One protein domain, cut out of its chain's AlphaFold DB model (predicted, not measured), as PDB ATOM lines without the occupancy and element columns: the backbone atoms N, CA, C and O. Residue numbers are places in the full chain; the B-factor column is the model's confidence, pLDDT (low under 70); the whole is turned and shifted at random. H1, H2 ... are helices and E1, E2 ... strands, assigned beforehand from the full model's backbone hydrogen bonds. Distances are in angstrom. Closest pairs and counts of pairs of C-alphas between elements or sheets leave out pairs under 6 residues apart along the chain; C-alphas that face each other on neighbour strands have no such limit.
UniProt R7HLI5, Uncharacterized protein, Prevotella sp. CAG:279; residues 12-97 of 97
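This is residues 12 to 97 of the 97 residues of an uncharacterized protein of Prevotella sp. CAG:279 (UniProt R7HLI5). A small twisted sheet of four strands has one short helix, H4, over one of its faces, while a helical hairpin, H2 and H3, reaches out to one side and meets H4 through residues 51 to 55 of H3. A fourth helix, H1, is set off from the other helices on the stretch that leads from E1 to H2. The printed part has 86 residues, with four named helices and four named strands in the order E1 H1 H2 H3 E2 H4 E3 E4; the class is mixed, helices and strands. The sheet runs E1 E2 E4 E3 and is mixed, with E1 and E2 parallel and the other neighbours antiparallel. The whole is compact, with a radius of gyration of the C-alphas of 12.0 A and spans of 31 by 29 by 24 A.

Find C-alpha 12 at (35.938, -43.828, -19.499), where E1, residues 12 to 14, begins. H1 follows at residues 19 to 24, then H2 at residues 36 to 42, 10.1 A long. Look next for C-alpha 44 at (53.956, -31.611, -18.260); from there H3 runs to residue 56, 19.4 A. E2 is residues 61 to 65, 13.6 A, and H4 is residues 73 to 79, 10.3 A. E3 follows directly, residues 80 to 86, 17.0 A. E4, residues 91 to 96, 16.5 A, ends with C-alpha 96 at (28.363, -37.591, -25.907).

Start at the sheet, whose edge strands are E1 and E3. E1 and E2 are parallel at 20 degrees, with N 14 and O 63 2.7 A apart. E2 and E4 are antiparallel at 156 degrees, with N 64 and O 92 at 2.8 A. E3 and E4 form a hairpin, antiparallel at 155 degrees, with N 83 and O 93 at 2.8 A. E1, H1 H2 H3, E2 is a strand-helix-strand unit, two parallel neighbour strands with helices between. E2, H4, E3 is a split one, with E4 between its strands and a right-handed crossover. H4 is on the sheet at a height of 8.6 A, over E4, and runs along the strands, at 13 degrees to E4 on the local plane. H3 and H4 only just touch, with 3 pairs of C-alphas within 8 A, the closest being Arg 55 and Val 75 at 5.7 A; their shallow tilt is 16 degrees, the same way. H2 and H3 form a helical hairpin and touch, through residues 46 to 50 of H3 alone, closest at the C-alphas of Ile 40 and Arg 47, 5.1 A, at a shallow tilt of 21 degrees, opposite ways. H1 touches no helix and is not on the sheet. Every O i to N i+4 pair is within hydrogen-bond range in H1 and H2; in H3 it is 7 of 9 and in H4 2 of 3.

The two C-alphas farthest apart are those of Asn 42 and Lys 97, 32.3 A. The printed part has no cut and ends at residue 97, the chain's last. The one long link, 11 residues, joins H1 to H2. The mean pLDDT of the printed part is 93.8, and no printed residue is under 70.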
ATOM      1  N   VAL A  12      34.676 -44.146 -20.169       97.00
ATOM      2  CA  VAL A  12      35.938 -43.828 -19.499       97.00
ATOM      3  C   VAL A  12      35.725 -42.944 -18.270       97.00
ATOM      4  O   VAL A  12      34.833 -42.106 -18.229       97.00
ATOM      5  N   ALA A  13      36.555 -43.129 -17.251       96.12
ATOM      6  CA  ALA A  13      36.614 -42.300 -16.066       96.12
ATOM      7  C   ALA A  13      37.865 -41.406 -16.123       96.12
ATOM      8  O   ALA A  13      38.947 -41.850 -16.515       96.12
ATOM      9  N   TYR A  14      37.711 -40.139 -15.760       96.69
ATOM     10  CA  TYR A  14      38.770 -39.143 -15.689       96.69
ATOM     11  C   TYR A  14      39.040 -38.783 -14.232       96.69
ATOM     12  O   TYR A  14      38.127 -38.358 -13.524       96.69
ATOM     13  N   ASP A  15      40.296 -38.957 -13.825       94.31
ATOM     14  CA  ASP A  15      40.814 -38.702 -12.480       94.31
ATOM     15  C   ASP A  15      40.050 -39.425 -11.361       94.31
ATOM     16  O   ASP A  15      39.784 -38.920 -10.276       94.31
ATOM     17  N   ILE A  16      39.675 -40.669 -11.650       93.25
ATOM     18  CA  ILE A  16      38.990 -41.563 -10.718       93.25
ATOM     19  C   ILE A  16      39.849 -42.802 -10.520       93.25
ATOM     20  O   ILE A  16      40.546 -43.253 -11.433       93.25
ATOM     21  N   SER A  17      39.791 -43.373  -9.313       92.06
ATOM     22  CA  SER A  17      40.516 -44.602  -8.994       92.06
ATOM     23  C   SER A  17      40.203 -45.709 -10.013       92.06
ATOM     24  O   SER A  17      39.030 -46.055 -10.188       92.06
ATOM     25  N   PRO A  18      41.218 -46.362 -10.611       91.81
ATOM     26  CA  PRO A  18      41.016 -47.462 -11.556       91.81
ATOM     27  C   PRO A  18      40.258 -48.652 -10.963       91.81
ATOM     28  O   PRO A  18      39.643 -49.425 -11.695       91.81
ATOM     29  N   THR A  19      40.244 -48.789  -9.633       92.75
ATOM     30  CA  THR A  19      39.445 -49.810  -8.939       92.75
ATOM     31  C   THR A  19      37.952 -49.686  -9.238       92.75
ATOM     32  O   THR A  19      37.236 -50.679  -9.136       92.75
ATOM     33  N   PHE A  20      37.477 -48.498  -9.640       92.25
ATOM     34  CA  PHE A  20      36.112 -48.286 -10.119       92.25
ATOM     35  C   PHE A  20      35.721 -49.305 -11.195       92.25
ATOM     36  O   PHE A  20      34.662 -49.916 -11.095       92.25
ATOM     37  N   TYR A  21      36.590 -49.539 -12.179       92.88
ATOM     38  CA  TYR A  21      36.324 -50.447 -13.297       92.88
ATOM     39  C   TYR A  21      36.121 -51.894 -12.850       92.88
ATOM     40  O   TYR A  21      35.217 -52.574 -13.336       92.88
ATOM     41  N   ILE A  22      36.905 -52.332 -11.861       92.00
ATOM     42  CA  ILE A  22      36.803 -53.673 -11.276       92.00
ATOM     43  C   ILE A  22      35.430 -53.849 -10.620       92.00
ATOM     44  O   ILE A  22      34.726 -54.813 -10.909       92.00
ATOM     45  N   TYR A  23      35.019 -52.897  -9.780       90.94
ATOM     46  CA  TYR A  23      33.739 -52.980  -9.067       90.94
ATOM     47  C   TYR A  23      32.525 -52.743  -9.971       90.94
ATOM     48  O   TYR A  23      31.473 -53.340  -9.752       90.94
ATOM     49  N   ALA A  24      32.662 -51.911 -11.004       89.25
ATOM     50  CA  ALA A  24      31.621 -51.696 -12.002       89.25
ATOM     51  C   ALA A  24      31.501 -52.872 -12.994       89.25
ATOM     52  O   ALA A  24      30.487 -52.991 -13.689       89.25
ATOM     53  N   GLY A  25      32.519 -53.738 -13.068       90.31
ATOM     54  CA  GLY A  25      32.615 -54.815 -14.050       90.31
ATOM     55  C   GLY A  25      32.630 -54.272 -15.478       90.31
ATOM     56  O   GLY A  25      31.818 -54.704 -16.298       90.31
ATOM     57  N   ARG A  26      33.484 -53.274 -15.742       91.31
ATOM     58  CA  ARG A  26      33.632 -52.609 -17.048       91.31
ATOM     59  C   ARG A  26      35.101 -52.415 -17.392       91.31
ATOM     60  O   ARG A  26      35.928 -52.287 -16.496       91.31
ATOM     61  N   GLU A  27      35.401 -52.332 -18.679       92.69
ATOM     62  CA  GLU A  27      36.739 -52.018 -19.177       92.69
ATOM     63  C   GLU A  27      36.835 -50.527 -19.546       92.69
ATOM     64  O   GLU A  27      35.833 -49.936 -19.952       92.69
ATOM     65  N   PRO A  28      38.002 -49.889 -19.365       93.94
ATOM     66  CA  PRO A  28      38.236 -48.527 -19.826       93.94
ATOM     67  C   PRO A  28      38.438 -48.468 -21.343       93.94
ATOM     68  O   PRO A  28      39.275 -49.184 -21.888       93.94
ATOM     69  N   ASP A  29      37.771 -47.527 -22.012       94.69
ATOM     70  CA  ASP A  29      37.922 -47.357 -23.465       94.69
ATOM     71  C   ASP A  29      39.200 -46.626 -23.900       94.69
ATOM     72  O   ASP A  29      39.629 -46.747 -25.049       94.69
ATOM     73  N   TYR A  30      39.814 -45.830 -23.022       94.94
ATOM     74  CA  TYR A  30      40.982 -45.013 -23.376       94.94
ATOM     75  C   TYR A  30      42.251 -45.507 -22.701       94.94
ATOM     76  O   TYR A  30      42.230 -46.003 -21.581       94.94
ATOM     77  N   ARG A  31      43.396 -45.255 -23.348       92.06
ATOM     78  CA  ARG A  31      44.727 -45.529 -22.787       92.06
ATOM     79  C   ARG A  31      44.982 -44.771 -21.481       92.06
ATOM     80  O   ARG A  31      45.594 -45.317 -20.569       92.06
ATOM     81  N   PHE A  32      44.569 -43.507 -21.409       93.31
ATOM     82  CA  PHE A  32      44.741 -42.667 -20.223       93.31
ATOM     83  C   PHE A  32      43.483 -42.730 -19.354       93.31
ATOM     84  O   PHE A  32      42.697 -41.796 -19.358       93.31
ATOM     85  N   PHE A  33      43.290 -43.838 -18.638       93.06
ATOM     86  CA  PHE A  33      42.110 -44.079 -17.788       93.06
ATOM     87  C   PHE A  33      42.402 -44.034 -16.277       93.06
ATOM     88  O   PHE A  33      41.506 -44.258 -15.467       93.06
ATOM     89  N   ALA A  34      43.655 -43.778 -15.895       90.38
ATOM     90  CA  ALA A  34      44.128 -43.830 -14.520       90.38
ATOM     91  C   ALA A  34      45.055 -42.651 -14.207       90.38
ATOM     92  O   ALA A  34      45.963 -42.362 -14.994       90.38
ATOM     93  N   THR A  35      44.880 -42.044 -13.025       86.69
ATOM     94  CA  THR A  35      45.817 -41.067 -12.429       86.69
ATOM     95  C   THR A  35      46.203 -39.928 -13.381       86.69
ATOM     96  O   THR A  35      47.376 -39.567 -13.477       86.69
ATOM     97  N   GLN A  36      45.243 -39.419 -14.159       93.12
ATOM     98  CA  GLN A  36      45.510 -38.495 -15.259       93.12
ATOM     99  C   GLN A  36      46.101 -37.180 -14.753       93.12
ATOM    100  O   GLN A  36      47.129 -36.757 -15.283       93.12
ATOM    101  N   ASP A  37      45.514 -36.567 -13.722       91.69
ATOM    102  CA  ASP A  37      45.987 -35.265 -13.244       91.69
ATOM    103  C   ASP A  37      47.341 -35.398 -12.537       91.69
ATOM    104  O   ASP A  37      48.274 -34.669 -12.877       91.69
ATOM    105  N   TRP A  38      47.531 -36.431 -11.708       90.19
ATOM    106  CA  TRP A  38      48.846 -36.746 -11.129       90.19
ATOM    107  C   TRP A  38      49.929 -36.952 -12.203       90.19
ATOM    108  O   TRP A  38      51.047 -36.445 -12.081       90.19
ATOM    109  N   ALA A  39      49.613 -37.674 -13.286       88.88
ATOM    110  CA  ALA A  39      50.553 -37.890 -14.383       88.88
ATOM    111  C   ALA A  39      50.891 -36.579 -15.112       88.88
ATOM    112  O   ALA A  39      52.040 -36.367 -15.497       88.88
ATOM    113  N   ILE A  40      49.915 -35.686 -15.281       93.00
ATOM    114  CA  ILE A  40      50.116 -34.364 -15.882       93.00
ATOM    115  C   ILE A  40      51.009 -33.485 -15.002       93.00
ATOM    116  O   ILE A  40      51.915 -32.831 -15.522       93.00
ATOM    117  N   GLU A  41      50.780 -33.481 -13.690       91.12
ATOM    118  CA  GLU A  41      51.570 -32.712 -12.722       91.12
ATOM    119  C   GLU A  41      53.035 -33.157 -12.695       91.12
ATOM    120  O   GLU A  41      53.942 -32.325 -12.695       91.12
ATOM    121  N   ASN A  42      53.276 -34.468 -12.742       89.69
ATOM    122  CA  ASN A  42      54.623 -35.044 -12.703       89.69
ATOM    123  C   ASN A  42      55.291 -35.127 -14.086       89.69
ATOM    124  O   ASN A  42      56.479 -35.432 -14.198       89.69
ATOM    125  N   GLY A  43      54.545 -34.842 -15.151       89.88
ATOM    126  CA  GLY A  43      55.023 -34.885 -16.523       89.88
ATOM    127  C   GLY A  43      54.260 -33.902 -17.401       89.88
ATOM    128  O   GLY A  43      53.335 -34.313 -18.097       89.88
ATOM    129  N   PRO A  44      54.675 -32.624 -17.482       84.69
ATOM    130  CA  PRO A  44      53.956 -31.611 -18.260       84.69
ATOM    131  C   PRO A  44      53.766 -31.975 -19.743       84.69
ATOM    132  O   PRO A  44      52.769 -31.603 -20.357       84.69
ATOM    133  N   SER A  45      54.682 -32.765 -20.316       89.56
ATOM    134  CA  SER A  45      54.576 -33.286 -21.687       89.56
ATOM    135  C   SER A  45      53.449 -34.314 -21.879       89.56
ATOM    136  O   SER A  45      53.048 -34.587 -23.013       89.56
ATOM    137  N   LEU A  46      52.916 -34.884 -20.793       91.06
ATOM    138  CA  LEU A  46      51.771 -35.795 -20.808       91.06
ATOM    139  C   LEU A  46      50.444 -35.052 -20.938       91.06
ATOM    140  O   LEU A  46      49.515 -35.630 -21.495       91.06
ATOM    141  N   ARG A  47      50.367 -33.773 -20.537       93.44
ATOM    142  CA  ARG A  47      49.153 -32.947 -20.672       93.44
ATOM    143  C   ARG A  47      48.575 -33.020 -22.076       93.44
ATOM    144  O   ARG A  47      47.418 -33.389 -22.246       93.44
ATOM    145  N   GLN A  48      49.401 -32.731 -23.079       93.25
ATOM    146  CA  GLN A  48      48.961 -32.735 -24.470       93.25
ATOM    147  C   GLN A  48      48.499 -34.132 -24.904       93.25
ATOM    148  O   GLN A  48      47.456 -34.263 -25.529       93.25
ATOM    149  N   LYS A  49      49.210 -35.191 -24.494       94.88
ATOM    150  CA  LYS A  49      48.859 -36.578 -24.837       94.88
ATOM    151  C   LYS A  49      47.533 -37.022 -24.218       94.88
ATOM    152  O   LYS A  49      46.764 -37.710 -24.886       94.88
ATOM    153  N   VAL A  50      47.273 -36.648 -22.965       94.69
ATOM    154  CA  VAL A  50      46.000 -36.927 -22.290       94.69
ATOM    155  C   VAL A  50      44.884 -36.163 -22.993       94.69
ATOM    156  O   VAL A  50      43.929 -36.779 -23.452       94.69
ATOM    157  N   VAL A  51      45.028 -34.848 -23.168       94.00
ATOM    158  CA  VAL A  51      44.002 -34.022 -23.823       94.00
ATOM    159  C   VAL A  51      43.712 -34.511 -25.244       94.00
ATOM    160  O   VAL A  51      42.547 -34.653 -25.604       94.00
ATOM    161  N   ASP A  52      44.735 -34.847 -26.029       94.81
ATOM    162  CA  ASP A  52      44.552 -35.373 -27.385       94.81
ATOM    163  C   ASP A  52      43.893 -36.755 -27.387       94.81
ATOM    164  O   ASP A  52      43.068 -37.029 -28.257       94.81
ATOM    165  N   CYS A  53      44.184 -37.614 -26.406       95.44
ATOM    166  CA  CYS A  53      43.493 -38.895 -26.250       95.44
ATOM    167  C   CYS A  53      41.996 -38.699 -25.998       95.44
ATOM    168  O   CYS A  53      41.186 -39.396 -26.599       95.44
ATOM    169  N   TYR A  54      41.619 -37.744 -25.146       95.25
ATOM    170  CA  TYR A  54      40.209 -37.476 -24.851       95.25
ATOM    171  C   TYR A  54      39.500 -36.736 -25.986       95.25
ATOM    172  O   TYR A  54      38.331 -37.003 -26.238       95.25
ATOM    173  N   ARG A  55      40.212 -35.858 -26.702       94.31
ATOM    174  CA  ARG A  55      39.701 -35.149 -27.883       94.31
ATOM    175  C   ARG A  55      39.488 -36.072 -29.084       94.31
ATOM    176  O   ARG A  55      38.530 -35.903 -29.825       94.31
ATOM    177  N   SER A  56      40.409 -37.004 -29.325       93.75
ATOM    178  CA  SER A  56      40.313 -37.961 -30.443       93.75
ATOM    179  C   SER A  56      39.466 -39.188 -30.104       93.75
ATOM    180  O   SER A  56      38.941 -39.856 -31.000       93.75
ATOM    181  N   GLY A  57      39.342 -39.486 -28.812       90.81
ATOM    182  CA  GLY A  57      38.514 -40.552 -28.292       90.81
ATOM    183  C   GLY A  57      37.026 -40.318 -28.551       90.81
ATOM    184  O   GLY A  57      36.553 -39.196 -28.714       90.81
ATOM    185  N   ARG A  58      36.276 -41.419 -28.613       87.69
ATOM    186  CA  ARG A  58      34.849 -41.441 -28.958       87.69
ATOM    187  C   ARG A  58      34.011 -42.241 -27.957       87.69
ATOM    188  O   ARG A  58      33.044 -42.880 -28.360       87.69
ATOM    189  N   ALA A  59      34.409 -42.241 -26.685       96.19
ATOM    190  CA  ALA A  59      33.622 -42.827 -25.610       96.19
ATOM    191  C   ALA A  59      32.249 -42.150 -25.545       96.19
ATOM    192  O   ALA A  59      32.142 -40.931 -25.647       96.19
ATOM    193  N   GLU A  60      31.201 -42.946 -25.394       97.06
ATOM    194  CA  GLU A  60      29.829 -42.458 -25.292       97.06
ATOM    195  C   GLU A  60      29.604 -41.774 -23.938       97.06
ATOM    196  O   GLU A  60      28.886 -40.779 -23.839       97.06
ATOM    197  N   TRP A  61      30.272 -42.279 -22.898       97.56
ATOM    198  CA  TRP A  61      30.135 -41.807 -21.529       97.56
ATOM    199  C   TRP A  61      31.483 -41.486 -20.900       97.56
ATOM    200  O   TRP A  61      32.425 -42.283 -20.966       97.56
ATOM    201  N   ILE A  62      31.552 -40.341 -20.220       97.31
ATOM    202  CA  ILE A  62      32.729 -39.946 -19.446       97.31
ATOM    203  C   ILE A  62      32.317 -39.572 -18.028       97.31
ATOM    204  O   ILE A  62      31.522 -38.660 -17.823       97.31
ATOM    205  N   LEU A  63      32.877 -40.259 -17.036       96.75
ATOM    206  CA  LEU A  63      32.739 -39.893 -15.628       96.75
ATOM    207  C   LEU A  63      33.957 -39.075 -15.197       96.75
ATOM    208  O   LEU A  63      35.079 -39.503 -15.426       96.75
ATOM    209  N   VAL A  64      33.758 -37.923 -14.572       96.62
ATOM    210  CA  VAL A  64      34.830 -36.965 -14.270       96.62
ATOM    211  C   VAL A  64      34.760 -36.563 -12.807       96.62
ATOM    212  O   VAL A  64      33.697 -36.156 -12.341       96.62
ATOM    213  N   TYR A  65      35.884 -36.655 -12.101       95.50
ATOM    214  CA  TYR A  65      36.061 -36.047 -10.784       95.50
ATOM    215  C   TYR A  65      36.549 -34.601 -10.927       95.50
ATOM    216  O   TYR A  65      37.369 -34.316 -11.799       95.50
ATOM    217  N   GLN A  66      36.005 -33.684 -10.120       94.12
ATOM    218  CA  GLN A  66      36.399 -32.267 -10.090       94.12
ATOM    219  C   GLN A  66      36.394 -31.601 -11.472       94.12
ATOM    220  O   GLN A  66      37.353 -30.956 -11.903       94.12
ATOM    221  N   TYR A  67      35.274 -31.730 -12.188       94.62
ATOM    222  CA  TYR A  67      35.130 -31.236 -13.563       94.62
ATOM    223  C   TYR A  67      35.594 -29.778 -13.748       94.62
ATOM    224  O   TYR A  67      36.239 -29.469 -14.755       94.62
ATOM    225  N   GLY A  68      35.328 -28.898 -12.775       91.94
ATOM    226  CA  GLY A  68      35.721 -27.485 -12.827       91.94
ATOM    227  C   GLY A  68      37.233 -27.246 -12.929       91.94
ATOM    228  O   GLY A  68      37.643 -26.216 -13.461       91.94
ATOM    229  N   GLN A  69      38.049 -28.198 -12.470       91.25
ATOM    230  CA  GLN A  69      39.515 -28.144 -12.499       91.25
ATOM    231  C   GLN A  69      40.130 -29.112 -13.523       91.25
ATOM    232  O   GLN A  69      41.340 -29.090 -13.743       91.25
ATOM    233  N   SER A  70      39.305 -29.922 -14.193       93.31
ATOM    234  CA  SER A  70      39.776 -30.969 -15.100       93.31
ATOM    235  C   SER A  70      40.537 -30.416 -16.311       93.31
ATOM    236  O   SER A  70      40.108 -29.480 -16.994       93.31
ATOM    237  N   ASN A  71      41.650 -31.066 -16.662       94.44
ATOM    238  CA  ASN A  71      42.452 -30.680 -17.829       94.44
ATOM    239  C   ASN A  71      41.745 -30.953 -19.171       94.44
ATOM    240  O   ASN A  71      42.150 -30.415 -20.202       94.44
ATOM    241  N   ILE A  72      40.681 -31.763 -19.165       94.81
ATOM    242  CA  ILE A  72      39.867 -32.090 -20.343       94.81
ATOM    243  C   ILE A  72      38.583 -31.257 -20.450       94.81
ATOM    244  O   ILE A  72      37.789 -31.501 -21.356       94.81
ATOM    245  N   LYS A  73      38.375 -30.253 -19.585       95.75
ATOM    246  CA  LYS A  73      37.156 -29.426 -19.574       95.75
ATOM    247  C   LYS A  73      36.771 -28.886 -20.955       95.75
ATOM    248  O   LYS A  73      35.617 -28.990 -21.351       95.75
ATOM    249  N   GLY A  74      37.741 -28.388 -21.725       94.81
ATOM    250  CA  GLY A  74      37.486 -27.877 -23.077       94.81
ATOM    251  C   GLY A  74      36.996 -28.937 -24.076       94.81
ATOM    252  O   GLY A  74      36.279 -28.591 -25.007       94.81
ATOM    253  N   VAL A  75      37.353 -30.213 -23.884       94.38
ATOM    254  CA  VAL A  75      36.832 -31.333 -24.693       94.38
ATOM    255  C   VAL A  75      35.386 -31.636 -24.301       94.38
ATOM    256  O   VAL A  75      34.526 -31.784 -25.165       94.38
ATOM    257  N   LEU A  76      35.107 -31.678 -22.996       96.31
ATOM    258  CA  LEU A  76      33.773 -31.969 -22.467       96.31
ATOM    259  C   LEU A  76      32.753 -30.912 -22.900       96.31
ATOM    260  O   LEU A  76      31.698 -31.263 -23.413       96.31
ATOM    261  N   ASP A  77      33.095 -29.627 -22.780       96.12
ATOM    262  CA  ASP A  77      32.197 -28.520 -23.137       96.12
ATOM    263  C   ASP A  77      31.827 -28.529 -24.638       96.12
ATOM    264  O   ASP A  77      30.714 -28.155 -25.028       96.12
ATOM    265  N   GLY A  78      32.754 -28.991 -25.485       94.81
ATOM    266  CA  GLY A  78      32.583 -29.090 -26.934       94.81
ATOM    267  C   GLY A  78      31.716 -30.272 -27.363       94.81
ATOM    268  O   GLY A  78      30.702 -30.072 -28.037       94.81
ATOM    269  N   ASP A  79      32.069 -31.482 -26.930       95.44
ATOM    270  CA  ASP A  79      31.566 -32.725 -27.538       95.44
ATOM    271  C   ASP A  79      30.579 -33.501 -26.653       95.44
ATOM    272  O   ASP A  79      29.968 -34.472 -27.107       95.44
ATOM    273  N   TYR A  80      30.400 -33.078 -25.400       97.25
ATOM    274  CA  TYR A  80      29.595 -33.788 -24.411       97.25
ATOM    275  C   TYR A  80      28.562 -32.876 -23.741       97.25
ATOM    276  O   TYR A  80      28.691 -31.653 -23.685       97.25
ATOM    277  N   GLU A  81      27.506 -33.490 -23.229       97.19
ATOM    278  CA  GLU A  81      26.486 -32.879 -22.387       97.19
ATOM    279  C   GLU A  81      26.571 -33.437 -20.964       97.19
ATOM    280  O   GLU A  81      26.838 -34.623 -20.749       97.19
ATOM    281  N   LEU A  82      26.360 -32.575 -19.966       97.06
ATOM    282  CA  LEU A  82      26.291 -33.002 -18.572       97.06
ATOM    283  C   LEU A  82      24.980 -33.762 -18.352       97.06
ATOM    284  O   LEU A  82      23.902 -33.173 -18.376       97.06
ATOM    285  N   TYR A  83      25.082 -35.063 -18.102       96.88
ATOM    286  CA  TYR A  83      23.928 -35.928 -17.884       96.88
ATOM    287  C   TYR A  83      23.506 -35.964 -16.412       96.88
ATOM    288  O   TYR A  83      22.318 -35.949 -16.086       96.88
ATOM    289  N   ARG A  84      24.478 -36.026 -15.496       96.25
ATOM    290  CA  ARG A  84      24.229 -36.053 -14.050       96.25
ATOM    291  C   ARG A  84      25.417 -35.475 -13.293       96.25
ATOM    292  O   ARG A  84      26.559 -35.716 -13.663       96.25
ATOM    293  N   TYR A  85      25.129 -34.782 -12.196       96.31
ATOM    294  CA  TYR A  85      26.121 -34.270 -11.257       96.31
ATOM    295  C   TYR A  85      25.827 -34.780  -9.842       96.31
ATOM    296  O   TYR A  85      24.666 -34.838  -9.433       96.31
ATOM    297  N   ASP A  86      26.873 -35.177  -9.124       94.81
ATOM    298  CA  ASP A  86      26.843 -35.570  -7.718       94.81
ATOM    299  C   ASP A  86      27.702 -34.590  -6.913       94.81
ATOM    300  O   ASP A  86      28.930 -34.654  -6.935       94.81
ATOM    301  N   GLU A  87      27.037 -33.683  -6.200       93.94
ATOM    302  CA  GLU A  87      27.681 -32.622  -5.424       93.94
ATOM    303  C   GLU A  87      28.497 -33.156  -4.242       93.94
ATOM    304  O   GLU A  87      29.526 -32.585  -3.892       93.94
ATOM    305  N   LYS A  88      28.084 -34.277  -3.635       93.50
ATOM    306  CA  LYS A  88      28.746 -34.814  -2.437       93.50
ATOM    307  C   LYS A  88      30.171 -35.271  -2.735       93.50
ATOM    308  O   LYS A  88      31.034 -35.210  -1.860       93.50
ATOM    309  N   TYR A  89      30.387 -35.772  -3.946       90.50
ATOM    310  CA  TYR A  89      31.662 -36.327  -4.382       90.50
ATOM    311  C   TYR A  89      32.304 -35.527  -5.518       90.50
ATOM    312  O   TYR A  89      33.335 -35.958  -6.016       90.50
ATOM    313  N   ASP A  90      31.709 -34.400  -5.921       94.75
ATOM    314  CA  ASP A  90      32.119 -33.592  -7.077       94.75
ATOM    315  C   ASP A  90      32.363 -34.456  -8.330       94.75
ATOM    316  O   ASP A  90      33.427 -34.437  -8.958       94.75
ATOM    317  N   LEU A  91      31.372 -35.301  -8.645       96.06
ATOM    318  CA  LEU A  91      31.411 -36.202  -9.794       96.06
ATOM    319  C   LEU A  91      30.415 -35.757 -10.859       96.06
ATOM    320  O   LEU A  91      29.214 -35.652 -10.611       96.06
ATOM    321  N   SER A  92      30.905 -35.612 -12.081       97.25
ATOM    322  CA  SER A  92      30.109 -35.258 -13.252       97.25
ATOM    323  C   SER A  92      30.111 -36.408 -14.247       97.25
ATOM    324  O   SER A  92      31.164 -36.861 -14.686       97.25
ATOM    325  N   LEU A  93      28.928 -36.890 -14.608       97.44
ATOM    326  CA  LEU A  93      28.741 -37.868 -15.670       97.44
ATOM    327  C   LEU A  93      28.293 -37.142 -16.929       97.44
ATOM    328  O   LEU A  93      27.244 -36.496 -16.950       97.44
ATOM    329  N   PHE A  94      29.086 -37.295 -17.973       97.62
ATOM    330  CA  PHE A  94      28.867 -36.725 -19.284       97.62
ATOM    331  C   PHE A  94      28.433 -37.801 -20.269       97.62
ATOM    332  O   PHE A  94      28.927 -38.931 -20.220       97.62
ATOM    333  N   LYS A  95      27.537 -37.418 -21.174       97.38
ATOM    334  CA  LYS A  95      27.146 -38.202 -22.341       97.38
ATOM    335  C   LYS A  95      27.575 -37.463 -23.600       97.38
ATOM    336  O   LYS A  95      27.550 -36.237 -23.632       97.38
ATOM    337  N   ARG A  96      28.012 -38.184 -24.621       96.06
ATOM    338  CA  ARG A  96      28.363 -37.591 -25.907       96.06
ATOM    339  C   ARG A  96      27.125 -37.035 -26.632       96.06
ATOM    340  O   ARG A  96      26.041 -37.603 -26.508       96.06
ATOM    341  N   LYS A  97      27.305 -35.919 -27.349       94.38
ATOM    342  CA  LYS A  97      26.275 -35.279 -28.191       94.38
ATOM    343  C   LYS A  97      25.996 -36.055 -29.479       94.38
ATOM    344  O   LYS A  97      26.952 -36.655 -30.026       94.38
TER     345      LYS A  97